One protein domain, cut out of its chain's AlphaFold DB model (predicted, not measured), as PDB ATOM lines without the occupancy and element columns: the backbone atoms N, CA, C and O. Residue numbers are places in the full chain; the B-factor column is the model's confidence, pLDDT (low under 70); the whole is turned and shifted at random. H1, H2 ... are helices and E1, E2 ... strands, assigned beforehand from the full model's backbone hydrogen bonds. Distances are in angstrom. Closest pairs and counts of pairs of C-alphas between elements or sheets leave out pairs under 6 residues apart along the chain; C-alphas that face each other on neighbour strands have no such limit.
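What this domain is: This is residues 87 to 150 and 157 to 196 of the 326 residues of the protein "HNH endonuclease" of Rhizobium leguminosarum bv. viciae (UniProt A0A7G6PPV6). Two long helices, H2 and H4, cross steeply, the earlier part of H2 meeting the middle of H4; H1 runs back alongside the later part of H4, and a tiny two-strand sheet, E1 and E2, sits by that end. The rest of H2 reaches away as an arm, H3 folds back at its tip, and residues 144 to 150 stick out beyond. The printed part has 104 residues, mostly helix by its named elements, with four named helices and two named strands in the order E1 H1 H2 H3 H4 E2; the sheet E1 - E2 is antiparallel. The whole is loose, with a radius of gyration of the C-alphas of 17.5 A and spans of 47 by 34 by 29 A.

How they stand to each other: E1, residues 87 to 89, and E2, residues 192 to 194, are antiparallel neighbours at 161 degrees, with N 88 and O 193 at 3.0 A and N 193 and O 88 at 2.9 A, both within hydrogen-bond range. Of H4, residues 167 to 190, and E2 the closest C-alphas are those of Ala 187 and Tyr 193, 4.9 A apart. H1, residues 92 to 102, touches residues 181 to 188 of H4 at a shallow tilt of 23 degrees, opposite ways; the closest C-alphas, of Val 95 and Ile 188, are 5.7 A apart. H2, residues 105 to 126, is the hub, touching three helices. Its residues 108 to 116 touch residues 173 to 181 of H4, closest at the C-alphas of Ala 112 and Glu 176, 5.5 A; at 71 degrees the two are only just about perpendicular. H1 and H2 touch only at the corner, and only just, with 3 pairs of C-alphas within 8 A, the closest those of Trp 101 and Leu 107, 6.9 A. H3, residues 131 to 138, forms a helical hairpin with H2, touching its residues 121 to 126 at a shallow tilt of 21 degrees, opposite ways; the closest C-alphas, of Ala 125 and Lys 134, are 5.0 A apart. H3 and H4 are apart. In H1, H2, H3 and H4 every O i to N i+4 pair is within hydrogen-bond range.

Where its parts are: E1 measures 6.6 A and E2 6.5 A from first to last C-alpha. H4 measures 34.8 A, H2 31.6 A, H1 15.5 A and H3 10.4 A. E1 begins at C-alpha 87 (23.658, -5.761, 7.081), H4 begins at C-alpha 167 (47.948, 0.048, -17.510), and E2 ends at C-alpha 194 (27.207, -4.079, 4.773).

The domain as a whole: The two C-alphas farthest apart, those of Gln 147 and Lys 189, are 51.0 A apart. Residues 151 to 156 are not printed, and C-alphas 150 and 157 are 18.2 A apart across this cut, in the link from H3 to H4. The links printed whole are tight. Mean pLDDT of the printed part is 87.7; residue 150 is under 70.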
ATOM      1  N   ILE A  87      22.408  -5.615   6.347       92.31
ATOM      2  CA  ILE A  87      23.658  -5.761   7.081       92.31
ATOM      3  C   ILE A  87      23.631  -7.160   7.681       92.31
ATOM      4  O   ILE A  87      22.705  -7.479   8.428       92.31
ATOM      5  N   SER A  88      24.628  -7.976   7.359       91.25
ATOM      6  CA  SER A  88      24.770  -9.300   7.964       91.25
ATOM      7  C   SER A  88      25.737  -9.230   9.131       91.25
ATOM      8  O   SER A  88      26.790  -8.595   9.037       91.25
ATOM      9  N   GLU A  89      25.379  -9.880  10.232       94.50
ATOM     10  CA  GLU A  89      26.308 -10.127  11.332       94.50
ATOM     11  C   GLU A  89      27.247 -11.269  10.945       94.50
ATOM     12  O   GLU A  89      26.819 -12.205  10.276       94.50
ATOM     13  N   LEU A  90      28.519 -11.153  11.328       92.62
ATOM     14  CA  LEU A  90      29.552 -12.135  11.007       92.62
ATOM     15  C   LEU A  90      29.874 -12.984  12.233       92.62
ATOM     16  O   LEU A  90      30.282 -12.453  13.281       92.62
ATOM     17  N   ASP A  91      29.738 -14.296  12.082       94.38
ATOM     18  CA  ASP A  91      30.146 -15.259  13.097       94.38
ATOM     19  C   ASP A  91      31.677 -15.466  13.110       94.38
ATOM     20  O   ASP A  91      32.443 -14.664  12.563       94.38
ATOM     21  N   ASP A  92      32.175 -16.430  13.889       94.75
ATOM     22  CA  ASP A  92      33.621 -16.678  13.988       94.75
ATOM     23  C   ASP A  92      34.195 -17.323  12.711       94.75
ATOM     24  O   ASP A  92      35.354 -17.052  12.374       94.75
ATOM     25  N   ASP A  93      33.389 -18.105  11.987       95.25
ATOM     26  CA  ASP A  93      33.779 -18.772  10.745       95.25
ATOM     27  C   ASP A  93      33.843 -17.753   9.598       95.25
ATOM     28  O   ASP A  93      34.864 -17.677   8.906       95.25
ATOM     29  N   ASP A  94      32.845 -16.871   9.488       92.88
ATOM     30  CA  ASP A  94      32.829 -15.743   8.547       92.88
ATOM     31  C   ASP A  94      34.069 -14.847   8.720       92.88
ATOM     32  O   ASP A  94      34.738 -14.437   7.766       92.88
ATOM     33  N   VAL A  95      34.418 -14.535   9.974       93.88
ATOM     34  CA  VAL A  95      35.587 -13.706  10.293       93.88
ATOM     35  C   VAL A  95      36.890 -14.412   9.913       93.88
ATOM     36  O   VAL A  95      37.841 -13.750   9.479       93.88
ATOM     37  N   ALA A  96      36.976 -15.732  10.095       94.88
ATOM     38  CA  ALA A  96      38.132 -16.514   9.670       94.88
ATOM     39  C   ALA A  96      38.258 -16.532   8.140       94.88
ATOM     40  O   ALA A  96      39.356 -16.319   7.617       94.88
ATOM     41  N   GLU A  97      37.141 -16.693   7.432       94.69
ATOM     42  CA  GLU A  97      37.079 -16.666   5.973       94.69
ATOM     43  C   GLU A  97      37.521 -15.306   5.415       94.69
ATOM     44  O   GLU A  97      38.415 -15.238   4.570       94.69
ATOM     45  N   TYR A  98      37.019 -14.195   5.959       92.69
ATOM     46  CA  TYR A  98      37.394 -12.857   5.480       92.69
ATOM     47  C   TYR A  98      38.876 -12.551   5.722       92.69
ATOM     48  O   TYR A  98      39.519 -11.862   4.925       92.69
ATOM     49  N   LYS A  99      39.456 -13.072   6.812       94.44
ATOM     50  CA  LYS A  99      40.906 -12.989   7.051       94.44
ATOM     51  C   LYS A  99      41.692 -13.808   6.033       94.44
ATOM     52  O   LYS A  99      42.761 -13.360   5.627       94.44
ATOM     53  N   ALA A 100      41.192 -14.977   5.632       95.75
ATOM     54  CA  ALA A 100      41.809 -15.773   4.578       95.75
ATOM     55  C   ALA A 100      41.776 -15.018   3.241       95.75
ATOM     56  O   ALA A 100      42.825 -14.844   2.624       95.75
ATOM     57  N   TRP A 101      40.623 -14.456   2.863       94.62
ATOM     58  CA  TRP A 101      40.467 -13.666   1.636       94.62
ATOM     59  C   TRP A 101      41.349 -12.417   1.596       94.62
ATOM     60  O   TRP A 101      41.874 -12.064   0.547       94.62
ATOM     61  N   LEU A 102      41.575 -11.755   2.735       94.19
ATOM     62  CA  LEU A 102      42.492 -10.612   2.805       94.19
ATOM     63  C   LEU A 102      43.940 -10.959   2.421       94.19
ATOM     64  O   LEU A 102      44.677 -10.054   2.019       94.19
ATOM     65  N   ASN A 103      44.335 -12.227   2.561       92.81
ATOM     66  CA  ASN A 103      45.666 -12.726   2.218       92.81
ATOM     67  C   ASN A 103      45.744 -13.323   0.801       92.81
ATOM     68  O   ASN A 103      46.836 -13.687   0.370       92.81
ATOM     69  N   ASP A 104      44.621 -13.418   0.086       94.00
ATOM     70  CA  ASP A 104      44.543 -13.964  -1.269       94.00
ATOM     71  C   ASP A 104      44.496 -12.822  -2.300       94.00
ATOM     72  O   ASP A 104      43.460 -12.201  -2.546       94.00
ATOM     73  N   GLU A 105      45.658 -12.492  -2.870       92.19
ATOM     74  CA  GLU A 105      45.782 -11.427  -3.874       92.19
ATOM     75  C   GLU A 105      44.994 -11.738  -5.152       92.19
ATOM     76  O   GLU A 105      44.340 -10.844  -5.694       92.19
ATOM     77  N   ASP A 106      45.026 -12.989  -5.618       91.81
ATOM     78  CA  ASP A 106      44.359 -13.398  -6.855       91.81
ATOM     79  C   ASP A 106      42.839 -13.289  -6.710       91.81
ATOM     80  O   ASP A 106      42.169 -12.732  -7.585       91.81
ATOM     81  N   LEU A 107      42.294 -13.722  -5.569       91.88
ATOM     82  CA  LEU A 107      40.873 -13.572  -5.260       91.88
ATOM     83  C   LEU A 107      40.451 -12.101  -5.232       91.88
ATOM     84  O   LEU A 107      39.436 -11.737  -5.831       91.88
ATOM     85  N   LEU A 108      41.219 -11.239  -4.561       93.50
ATOM     86  CA  LEU A 108      40.896  -9.814  -4.464       93.50
ATOM     87  C   LEU A 108      40.923  -9.132  -5.838       93.50
ATOM     88  O   LEU A 108      40.048  -8.315  -6.139       93.50
ATOM     89  N   VAL A 109      41.897  -9.477  -6.685       93.88
ATOM     90  CA  VAL A 109      41.975  -8.991  -8.069       93.88
ATOM     91  C   VAL A 109      40.778  -9.488  -8.881       93.88
ATOM     92  O   VAL A 109      40.124  -8.682  -9.543       93.88
ATOM     93  N   ALA A 110      40.432 -10.774  -8.791       91.88
ATOM     94  CA  ALA A 110      39.280 -11.338  -9.489       91.88
ATOM     95  C   ALA A 110      37.962 -10.663  -9.064       91.88
ATOM     96  O   ALA A 110      37.146 -10.289  -9.909       91.88
ATOM     97  N   GLN A 111      37.757 -10.436  -7.765       92.25
ATOM     98  CA  GLN A 111      36.594  -9.710  -7.245       92.25
ATOM     99  C   GLN A 111      36.539  -8.266  -7.758       92.25
ATOM    100  O   GLN A 111      35.470  -7.797  -8.153       92.25
ATOM    101  N   ALA A 112      37.678  -7.570  -7.786       93.88
ATOM    102  CA  ALA A 112      37.769  -6.212  -8.311       93.88
ATOM    103  C   ALA A 112      37.418  -6.148  -9.804       93.88
ATOM    104  O   ALA A 112      36.641  -5.282 -10.208       93.88
ATOM    105  N   ILE A 113      37.932  -7.080 -10.614       92.44
ATOM    106  CA  ILE A 113      37.608  -7.160 -12.045       92.44
ATOM    107  C   ILE A 113      36.106  -7.389 -12.236       92.44
ATOM    108  O   ILE A 113      35.473  -6.641 -12.979       92.44
ATOM    109  N   ASN A 114      35.521  -8.352 -11.520       90.19
ATOM    110  CA  ASN A 114      34.092  -8.655 -11.613       90.19
ATOM    111  C   ASN A 114      33.211  -7.456 -11.223       90.19
ATOM    112  O   ASN A 114      32.228  -7.172 -11.907       90.19
ATOM    113  N   ARG A 115      33.561  -6.720 -10.156       90.62
ATOM    114  CA  ARG A 115      32.839  -5.494  -9.764       90.62
ATOM    115  C   ARG A 115      32.913  -4.433 -10.865       90.62
ATOM    116  O   ARG A 115      31.876  -3.936 -11.285       90.62
ATOM    117  N   LEU A 116      34.109  -4.151 -11.385       91.25
ATOM    118  CA  LEU A 116      34.308  -3.155 -12.445       91.25
ATOM    119  C   LEU A 116      33.579  -3.520 -13.746       91.25
ATOM    120  O   LEU A 116      32.989  -2.649 -14.381       91.25
ATOM    121  N   GLN A 117      33.609  -4.793 -14.145       87.94
ATOM    122  CA  GLN A 117      32.902  -5.279 -15.332       87.94
ATOM    123  C   GLN A 117      31.387  -5.185 -15.161       87.94
ATOM    124  O   GLN A 117      30.702  -4.716 -16.067       87.94
ATOM    125  N   ARG A 118      30.862  -5.578 -13.993       85.06
ATOM    126  CA  ARG A 118      29.437  -5.452 -13.678       85.06
ATOM    127  C   ARG A 118      28.988  -3.995 -13.718       85.06
ATOM    128  O   ARG A 118      27.962  -3.705 -14.324       85.06
ATOM    129  N   ASP A 119      29.746  -3.093 -13.106       84.25
ATOM    130  CA  ASP A 119      29.396  -1.673 -13.061       84.25
ATOM    131  C   ASP A 119      29.414  -1.061 -14.476       84.25
ATOM    132  O   ASP A 119      28.484  -0.349 -14.850       84.25
ATOM    133  N   ALA A 120      30.396  -1.424 -15.312       85.25
ATOM    134  CA  ALA A 120      30.444  -1.014 -16.719       85.25
ATOM    135  C   ALA A 120      29.282  -1.588 -17.554       85.25
ATOM    136  O   ALA A 120      28.733  -0.898 -18.417       85.25
ATOM    137  N   ALA A 121      28.889  -2.841 -17.302       80.88
ATOM    138  CA  ALA A 121      27.744  -3.469 -17.958       80.88
ATOM    139  C   ALA A 121      26.427  -2.784 -17.565       80.88
ATOM    140  O   ALA A 121      25.607  -2.493 -18.432       80.88
ATOM    141  N   LEU A 122      26.247  -2.459 -16.281       76.12
ATOM    142  CA  LEU A 122      25.083  -1.714 -15.793       76.12
ATOM    143  C   LEU A 122      25.020  -0.302 -16.385       76.12
ATOM    144  O   LEU A 122      23.954   0.124 -16.824       76.12
ATOM    145  N   GLU A 123      26.151   0.406 -16.453       80.06
ATOM    146  CA  GLU A 123      26.240   1.727 -17.083       80.06
ATOM    147  C   GLU A 123      25.868   1.661 -18.567       80.06
ATOM    148  O   GLU A 123      25.026   2.432 -19.027       80.06
ATOM    149  N   THR A 124      26.412   0.688 -19.300       81.50
ATOM    150  CA  THR A 124      26.069   0.457 -20.710       81.50
ATOM    151  C   THR A 124      24.578   0.159 -20.880       81.50
ATOM    152  O   THR A 124      23.915   0.783 -21.706       81.50
ATOM    153  N   ALA A 125      24.023  -0.746 -20.069       72.94
ATOM    154  CA  ALA A 125      22.609  -1.098 -20.122       72.94
ATOM    155  C   ALA A 125      21.704   0.101 -19.791       72.94
ATOM    156  O   ALA A 125      20.673   0.289 -20.430       72.94
ATOM    157  N   SER A 126      22.096   0.959 -18.844       72.12
ATOM    158  CA  SER A 126      21.319   2.149 -18.460       72.12
ATOM    159  C   SER A 126      21.120   3.163 -19.595       72.12
ATOM    160  O   SER A 126      20.164   3.934 -19.555       72.12
ATOM    161  N   GLN A 127      21.990   3.144 -20.610       80.56
ATOM    162  CA  GLN A 127      21.932   4.036 -21.769       80.56
ATOM    163  C   GLN A 127      21.032   3.499 -22.894       80.56
ATOM    164  O   GLN A 127      20.832   4.189 -23.890       80.56
ATOM    165  N   LEU A 128      20.515   2.272 -22.768       82.94
ATOM    166  CA  LEU A 128      19.688   1.635 -23.791       82.94
ATOM    167  C   LEU A 128      18.211   2.018 -23.650       82.94
ATOM    168  O   LEU A 128      17.655   2.059 -22.551       82.94
ATOM    169  N   ASP A 129      17.564   2.232 -24.795       82.69
ATOM    170  CA  ASP A 129      16.216   2.806 -24.862       82.69
ATOM    171  C   ASP A 129      15.082   1.801 -24.583       82.69
ATOM    172  O   ASP A 129      14.012   2.209 -24.131       82.69
ATOM    173  N   SER A 130      15.285   0.496 -24.825       85.19
ATOM    174  CA  SER A 130      14.258  -0.542 -24.612       85.19
ATOM    175  C   SER A 130      14.654  -1.573 -23.562       85.19
ATOM    176  O   SER A 130      15.831  -1.896 -23.389       85.19
ATOM    177  N   ASP A 131      13.659  -2.128 -22.870       78.62
ATOM    178  CA  ASP A 131      13.889  -3.147 -21.846       78.62
ATOM    179  C   ASP A 131      14.407  -4.455 -22.461       78.62
ATOM    180  O   ASP A 131      15.293  -5.087 -21.889       78.62
ATOM    181  N   GLU A 132      13.980  -4.811 -23.676       80.69
ATOM    182  CA  GLU A 132      14.542  -5.947 -24.413       80.69
ATOM    183  C   GLU A 132      16.024  -5.740 -24.747       80.69
ATOM    184  O   GLU A 132      16.811  -6.679 -24.637       80.69
ATOM    185  N   ALA A 133      16.431  -4.521 -25.121       79.06
ATOM    186  CA  ALA A 133      17.829  -4.215 -25.406       79.06
ATOM    187  C   ALA A 133      18.683  -4.264 -24.130       79.06
ATOM    188  O   ALA A 133      19.791  -4.799 -24.162       79.06
ATOM    189  N   LYS A 134      18.152  -3.779 -23.000       79.88
ATOM    190  CA  LYS A 134      18.796  -3.890 -21.680       79.88
ATOM    191  C   LYS A 134      19.000  -5.343 -21.276       79.88
ATOM    192  O   LYS A 134      20.102  -5.717 -20.883       79.88
ATOM    193  N   ILE A 135      17.958  -6.167 -21.403       77.12
ATOM    194  CA  ILE A 135      18.009  -7.595 -21.069       77.12
ATOM    195  C   ILE A 135      19.000  -8.316 -21.982       77.12
ATOM    196  O   ILE A 135      19.856  -9.047 -21.490       77.12
ATOM    197  N   ALA A 136      18.938  -8.082 -23.295       78.12
ATOM    198  CA  ALA A 136      19.873  -8.682 -24.238       78.12
ATOM    199  C   ALA A 136      21.320  -8.272 -23.930       78.12
ATOM    200  O   ALA A 136      22.200  -9.122 -23.922       78.12
ATOM    201  N   ASN A 137      21.582  -7.002 -23.616       79.50
ATOM    202  CA  ASN A 137      22.919  -6.551 -23.237       79.50
ATOM    203  C   ASN A 137      23.409  -7.219 -21.944       79.50
ATOM    204  O   ASN A 137      24.542  -7.692 -21.898       79.50
ATOM    205  N   TRP A 138      22.541  -7.335 -20.935       72.06
ATOM    206  CA  TRP A 138      22.881  -7.997 -19.677       72.06
ATOM    207  C   TRP A 138      23.197  -9.488 -19.860       72.06
ATOM    208  O   TRP A 138      24.106 -10.012 -19.222       72.06
ATOM    209  N   LEU A 139      22.491 -10.157 -20.773       72.00
ATOM    210  CA  LEU A 139      22.713 -11.563 -21.122       72.00
ATOM    211  C   LEU A 139      23.890 -11.780 -22.093       72.00
ATOM    212  O   LEU A 139      24.171 -12.922 -22.453       72.00
ATOM    213  N   GLY A 140      24.579 -10.717 -22.523       73.06
ATOM    214  CA  GLY A 140      25.683 -10.799 -23.488       73.06
ATOM    215  C   GLY A 140      25.241 -10.977 -24.947       73.06
ATOM    216  O   GLY A 140      26.053 -11.324 -25.801       73.06
ATOM    217  N   GLY A 141      23.965 -10.733 -25.249       75.06
ATOM    218  CA  GLY A 141      23.354 -10.840 -26.569       75.06
ATOM    219  C   GLY A 141      21.958 -11.473 -26.525       75.06
ATOM    220  O   GLY A 141      21.466 -11.853 -25.460       75.06
ATOM    221  N   PRO A 142      21.284 -11.597 -27.683       74.50
ATOM    222  CA  PRO A 142      20.075 -12.403 -27.775       74.50
ATOM    223  C   PRO A 142      20.403 -13.861 -27.435       74.50
ATOM    224  O   PRO A 142      21.371 -14.423 -27.951       74.50
ATOM    225  N   LEU A 143      19.587 -14.473 -26.574       72.25
ATOM    226  CA  LEU A 143      19.737 -15.889 -26.254       72.25
ATOM    227  C   LEU A 143      19.584 -16.728 -27.533       72.25
ATOM    228  O   LEU A 143      18.695 -16.444 -28.344       72.25
ATOM    229  N   PRO A 144      20.424 -17.761 -27.725       76.62
ATOM    230  CA  PRO A 144      20.274 -18.673 -28.849       76.62
ATOM    231  C   PRO A 144      18.945 -19.429 -28.747       76.62
ATOM    232  O   PRO A 144      18.297 -19.461 -27.695       76.62
ATOM    233  N   SER A 145      18.533 -20.058 -29.848       80.50
ATOM    234  CA  SER A 145      17.318 -20.874 -29.857       80.50
ATOM    235  C   SER A 145      17.380 -21.963 -28.777       80.50
ATOM    236  O   SER A 145      18.460 -22.434 -28.422       80.50
ATOM    237  N   ILE A 146      16.233 -22.403 -28.244       76.81
ATOM    238  CA  ILE A 146      16.197 -23.421 -27.172       76.81
ATOM    239  C   ILE A 146      16.925 -24.720 -27.573       76.81
ATOM    240  O   ILE A 146      17.437 -25.432 -26.717       76.81
ATOM    241  N   GLN A 147      17.002 -25.019 -28.875       79.25
ATOM    242  CA  GLN A 147      17.722 -26.172 -29.426       79.25
ATOM    243  C   GLN A 147      19.252 -26.017 -29.360       79.25
ATOM    244  O   GLN A 147      19.975 -27.013 -29.329       79.25
ATOM    245  N   GLU A 148      19.740 -24.779 -29.346       77.38
ATOM    246  CA  GLU A 148      21.157 -24.405 -29.304       77.38
ATOM    247  C   GLU A 148      21.596 -23.936 -27.914       77.38
ATOM    248  O   GLU A 148      22.795 -23.882 -27.640       77.38
ATOM    249  N   TYR A 149      20.643 -23.615 -27.033       71.25
ATOM    250  CA  TYR A 149      20.909 -23.184 -25.669       71.25
ATOM    251  C   TYR A 149      21.637 -24.286 -24.897       71.25
ATOM    252  O   TYR A 149      21.054 -25.264 -24.424       71.25
ATOM    253  N   ARG A 150      22.953 -24.118 -24.777       66.75
ATOM    254  CA  ARG A 150      23.822 -24.926 -23.931       66.75
ATOM    255  C   ARG A 150      24.458 -24.001 -22.916       66.75
ATOM    256  O   ARG A 150      25.222 -23.113 -23.281       66.75
ATOM    257  N   HIS A 157      37.050 -17.423 -16.175       72.56
ATOM    258  CA  HIS A 157      37.367 -16.405 -15.181       72.56
ATOM    259  C   HIS A 157      38.296 -15.343 -15.789       72.56
ATOM    260  O   HIS A 157      39.226 -15.698 -16.521       72.56
ATOM    261  N   PRO A 158      38.098 -14.046 -15.481       74.81
ATOM    262  CA  PRO A 158      39.010 -13.005 -15.934       74.81
ATOM    263  C   PRO A 158      40.433 -13.273 -15.435       74.81
ATOM    264  O   PRO A 158      40.623 -13.623 -14.269       74.81
ATOM    265  N   SER A 159      41.437 -13.073 -16.295       84.69
ATOM    266  CA  SER A 159      42.835 -13.222 -15.881       84.69
ATOM    267  C   SER A 159      43.174 -12.255 -14.747       84.69
ATOM    268  O   SER A 159      42.875 -11.062 -14.833       84.69
ATOM    269  N   THR A 160      43.838 -12.751 -13.705       86.31
ATOM    270  CA  THR A 160      44.350 -11.936 -12.594       86.31
ATOM    271  C   THR A 160      45.747 -11.378 -12.874       86.31
ATOM    272  O   THR A 160      46.281 -10.617 -12.071       86.31
ATOM    273  N   ASN A 161      46.354 -11.698 -14.023       88.12
ATOM    274  CA  ASN A 161      47.704 -11.246 -14.347       88.12
ATOM    275  C   ASN A 161      47.721  -9.799 -14.853       88.12
ATOM    276  O   ASN A 161      47.068  -9.468 -15.839       88.12
ATOM    277  N   GLU A 162      48.587  -8.959 -14.272       88.12
ATOM    278  CA  GLU A 162      48.787  -7.551 -14.678       88.12
ATOM    279  C   GLU A 162      49.060  -7.384 -16.181       88.12
ATOM    280  O   GLU A 162      48.627  -6.410 -16.790       88.12
ATOM    281  N   ARG A 163      49.769  -8.341 -16.790       88.38
ATOM    282  CA  ARG A 163      50.190  -8.283 -18.200       88.38
ATOM    283  C   ARG A 163      49.042  -8.419 -19.196       88.38
ATOM    284  O   ARG A 163      49.217  -8.028 -20.347       88.38
ATOM    285  N   ASP A 164      47.910  -8.952 -18.756       88.69
ATOM    286  CA  ASP A 164      46.756  -9.206 -19.616       88.69
ATOM    287  C   ASP A 164      45.805  -7.995 -19.668       88.69
ATOM    288  O   ASP A 164      44.830  -8.001 -20.418       88.69
ATOM    289  N   HIS A 165      46.102  -6.932 -18.908       88.62
ATOM    290  CA  HIS A 165      45.283  -5.725 -18.792       88.62
ATOM    291  C   HIS A 165      46.034  -4.472 -19.242       88.62
ATOM    292  O   HIS A 165      47.260  -4.388 -19.167       88.62
ATOM    293  N   THR A 166      45.296  -3.444 -19.672       91.81
ATOM    294  CA  THR A 166      45.910  -2.141 -19.960       91.81
ATOM    295  C   THR A 166      46.383  -1.465 -18.666       91.81
ATOM    296  O   THR A 166      45.744  -1.637 -17.620       91.81
ATOM    297  N   PRO A 167      47.457  -0.652 -18.700       92.62
ATOM    298  CA  PRO A 167      47.948   0.048 -17.510       92.62
ATOM    299  C   PRO A 167      46.878   0.912 -16.824       92.62
ATOM    300  O   PRO A 167      46.811   0.970 -15.595       92.62
ATOM    301  N   GLU A 168      46.001   1.551 -17.604       92.19
ATOM    302  CA  GLU A 168      44.915   2.390 -17.092       92.19
ATOM    303  C   GLU A 168      43.841   1.562 -16.379       92.19
ATOM    304  O   GLU A 168      43.343   1.965 -15.324       92.19
ATOM    305  N   PHE A 169      43.474   0.404 -16.937       90.06
ATOM    306  CA  PHE A 169      42.496  -0.489 -16.320       90.06
ATOM    307  C   PHE A 169      43.072  -1.158 -15.071       90.06
ATOM    308  O   PHE A 169      42.411  -1.205 -14.033       90.06
ATOM    309  N   TRP A 170      44.341  -1.561 -15.111       93.19
ATOM    310  CA  TRP A 170      45.036  -2.133 -13.960       93.19
ATOM    311  C   TRP A 170      45.144  -1.153 -12.782       93.19
ATOM    312  O   TRP A 170      44.986  -1.537 -11.621       93.19
ATOM    313  N   ALA A 171      45.318   0.144 -13.055       94.00
ATOM    314  CA  ALA A 171      45.248   1.174 -12.022       94.00
ATOM    315  C   ALA A 171      43.860   1.242 -11.349       94.00
ATOM    316  O   ALA A 171      43.778   1.411 -10.127       94.00
ATOM    317  N   LYS A 172      42.768   1.060 -12.112       94.62
ATOM    318  CA  LYS A 172      41.405   0.959 -11.557       94.62
ATOM    319  C   LYS A 172      41.246  -0.294 -10.694       94.62
ATOM    320  O   LYS A 172      40.724  -0.182  -9.586       94.62
ATOM    321  N   ILE A 173      41.760  -1.439 -11.149       93.94
ATOM    322  CA  ILE A 173      41.754  -2.697 -10.384       93.94
ATOM    323  C   ILE A 173      42.456  -2.504  -9.035       93.94
ATOM    324  O   ILE A 173      41.862  -2.783  -8.000       93.94
ATOM    325  N   LYS A 174      43.672  -1.937  -9.001       95.06
ATOM    326  CA  LYS A 174      44.407  -1.693  -7.739       95.06
ATOM    327  C   LYS A 174      43.636  -0.805  -6.758       95.06
ATOM    328  O   LYS A 174      43.659  -1.041  -5.543       95.06
ATOM    329  N   LYS A 175      42.956   0.225  -7.270       96.25
ATOM    330  CA  LYS A 175      42.108   1.105  -6.456       96.25
ATOM    331  C   LYS A 175      40.936   0.331  -5.852       96.25
ATOM    332  O   LYS A 175      40.666   0.472  -4.661       96.25
ATOM    333  N   GLU A 176      40.289  -0.510  -6.649       95.06
ATOM    334  CA  GLU A 176      39.145  -1.313  -6.224       95.06
ATOM    335  C   GLU A 176      39.543  -2.422  -5.236       95.06
ATOM    336  O   GLU A 176      38.903  -2.578  -4.200       95.06
ATOM    337  N   VAL A 177      40.678  -3.094  -5.448       95.69
ATOM    338  CA  VAL A 177      41.273  -4.031  -4.474       95.69
ATOM    339  C   VAL A 177      41.507  -3.346  -3.123       95.69
ATOM    340  O   VAL A 177      41.209  -3.900  -2.065       95.69
ATOM    341  N   SER A 178      42.012  -2.110  -3.132       95.88
ATOM    342  CA  SER A 178      42.234  -1.341  -1.900       95.88
ATOM    343  C   SER A 178      40.922  -1.011  -1.175       95.88
ATOM    344  O   SER A 178      40.885  -0.999   0.062       95.88
ATOM    345  N   ARG A 179      39.839  -0.785  -1.931       95.00
ATOM    346  CA  ARG A 179      38.484  -0.598  -1.398       95.00
ATOM    347  C   ARG A 179      37.970  -1.882  -0.749       95.00
ATOM    348  O   ARG A 179      37.642  -1.845   0.433       95.00
ATOM    349  N   ILE A 180      38.017  -3.011  -1.461       93.69
ATOM    350  CA  ILE A 180      37.599  -4.335  -0.963       93.69
ATOM    351  C   ILE A 180      38.345  -4.696   0.328       93.69
ATOM    352  O   ILE A 180      37.738  -5.085   1.323       93.69
ATOM    353  N   ARG A 181      39.665  -4.480   0.371       95.69
ATOM    354  CA  ARG A 181      40.454  -4.706   1.594       95.69
ATOM    355  C   ARG A 181      39.962  -3.891   2.778       95.69
ATOM    356  O   ARG A 181      39.977  -4.368   3.909       95.69
ATOM    357  N   SER A 182      39.596  -2.638   2.537       94.88
ATOM    358  CA  SER A 182      39.100  -1.756   3.591       94.88
ATOM    359  C   SER A 182      37.723  -2.212   4.077       94.88
ATOM    360  O   SER A 182      37.503  -2.248   5.283       94.88
ATOM    361  N   GLU A 183      36.848  -2.646   3.164       93.06
ATOM    362  CA  GLU A 183      35.546  -3.248   3.483       93.06
ATOM    363  C   GLU A 183      35.708  -4.487   4.370       93.06
ATOM    364  O   GLU A 183      35.140  -4.525   5.458       93.06
ATOM    365  N   TYR A 184      36.554  -5.448   3.986       94.19
ATOM    366  CA  TYR A 184      36.786  -6.653   4.790       94.19
ATOM    367  C   TYR A 184      37.403  -6.358   6.155       94.19
ATOM    368  O   TYR A 184      36.985  -6.939   7.155       94.19
ATOM    369  N   ARG A 185      38.359  -5.426   6.246       95.12
ATOM    370  CA  ARG A 185      38.937  -5.038   7.544       95.12
ATOM    371  C   ARG A 185      37.906  -4.395   8.466       95.12
ATOM    372  O   ARG A 185      37.890  -4.712   9.653       95.12
ATOM    373  N   ASN A 186      37.066  -3.509   7.932       94.38
ATOM    374  CA  ASN A 186      35.987  -2.897   8.701       94.38
ATOM    375  C   ASN A 186      34.971  -3.958   9.125       94.38
ATOM    376  O   ASN A 186      34.593  -3.999  10.289       94.38
ATOM    377  N   ALA A 187      34.628  -4.882   8.229       93.69
ATOM    378  CA  ALA A 187      33.669  -5.930   8.527       93.69
ATOM    379  C   ALA A 187      34.151  -6.890   9.622       93.69
ATOM    380  O   ALA A 187      33.403  -7.188  10.549       93.69
ATOM    381  N   ILE A 188      35.426  -7.292   9.586       94.12
ATOM    382  CA  ILE A 188      36.059  -8.085  10.652       94.12
ATOM    383  C   ILE A 188      36.050  -7.325  11.984       94.12
ATOM    384  O   ILE A 188      35.821  -7.921  13.036       94.12
ATOM    385  N   LYS A 189      36.327  -6.017  11.956       95.00
ATOM    386  CA  LYS A 189      36.384  -5.178  13.159       95.00
ATOM    387  C   LYS A 189      35.005  -4.994  13.792       95.00
ATOM    388  O   LYS A 189      34.871  -5.145  15.003       95.00
ATOM    389  N   ASP A 190      34.012  -4.662  12.978       94.12
ATOM    390  CA  ASP A 190      32.659  -4.334  13.426       94.12
ATOM    391  C   ASP A 190      31.773  -5.589  13.555       94.12
ATOM    392  O   ASP A 190      30.633  -5.498  14.010       94.12
ATOM    393  N   ARG A 191      32.308  -6.762  13.174       94.19
ATOM    394  CA  ARG A 191      31.617  -8.060  13.045       94.19
ATOM    395  C   ARG A 191      30.339  -7.979  12.212       94.19
ATOM    396  O   ARG A 191      29.357  -8.662  12.494       94.19
ATOM    397  N   LYS A 192      30.338  -7.104  11.206       94.50
ATOM    398  CA  LYS A 192      29.189  -6.828  10.343       94.50
ATOM    399  C   LYS A 192      29.651  -6.520   8.933       94.50
ATOM    400  O   LYS A 192      30.526  -5.679   8.760       94.50
ATOM    401  N   TYR A 193      29.036  -7.137   7.933       91.50
ATOM    402  CA  TYR A 193      29.256  -6.771   6.539       91.50
ATOM    403  C   TYR A 193      28.028  -6.057   5.976       91.50
ATOM    404  O   TYR A 193      26.898  -6.531   6.101       91.50
ATOM    405  N   ASP A 194      28.257  -4.895   5.370       90.94
ATOM    406  CA  ASP A 194      27.207  -4.079   4.773       90.94
ATOM    407  C   ASP A 194      27.028  -4.448   3.294       90.94
ATOM    408  O   ASP A 194      27.862  -4.112   2.451       90.94
ATOM    409  N   TYR A 195      25.938  -5.149   2.975       88.50
ATOM    410  CA  TYR A 195      25.581  -5.486   1.595       88.50
ATOM    411  C   TYR A 195      24.714  -4.417   0.932       88.50
ATOM    412  O   TYR A 195      24.334  -4.578  -0.232       88.50
ATOM    413  N   ARG A 196      24.383  -3.328   1.634       91.06
ATOM    414  CA  ARG A 196      23.504  -2.298   1.092       91.06
ATOM    415  C   ARG A 196      24.136  -1.615  -0.118       91.06
ATOM    416  O   ARG A 196      25.321  -1.300  -0.143       91.06
TER     417      ARG A 196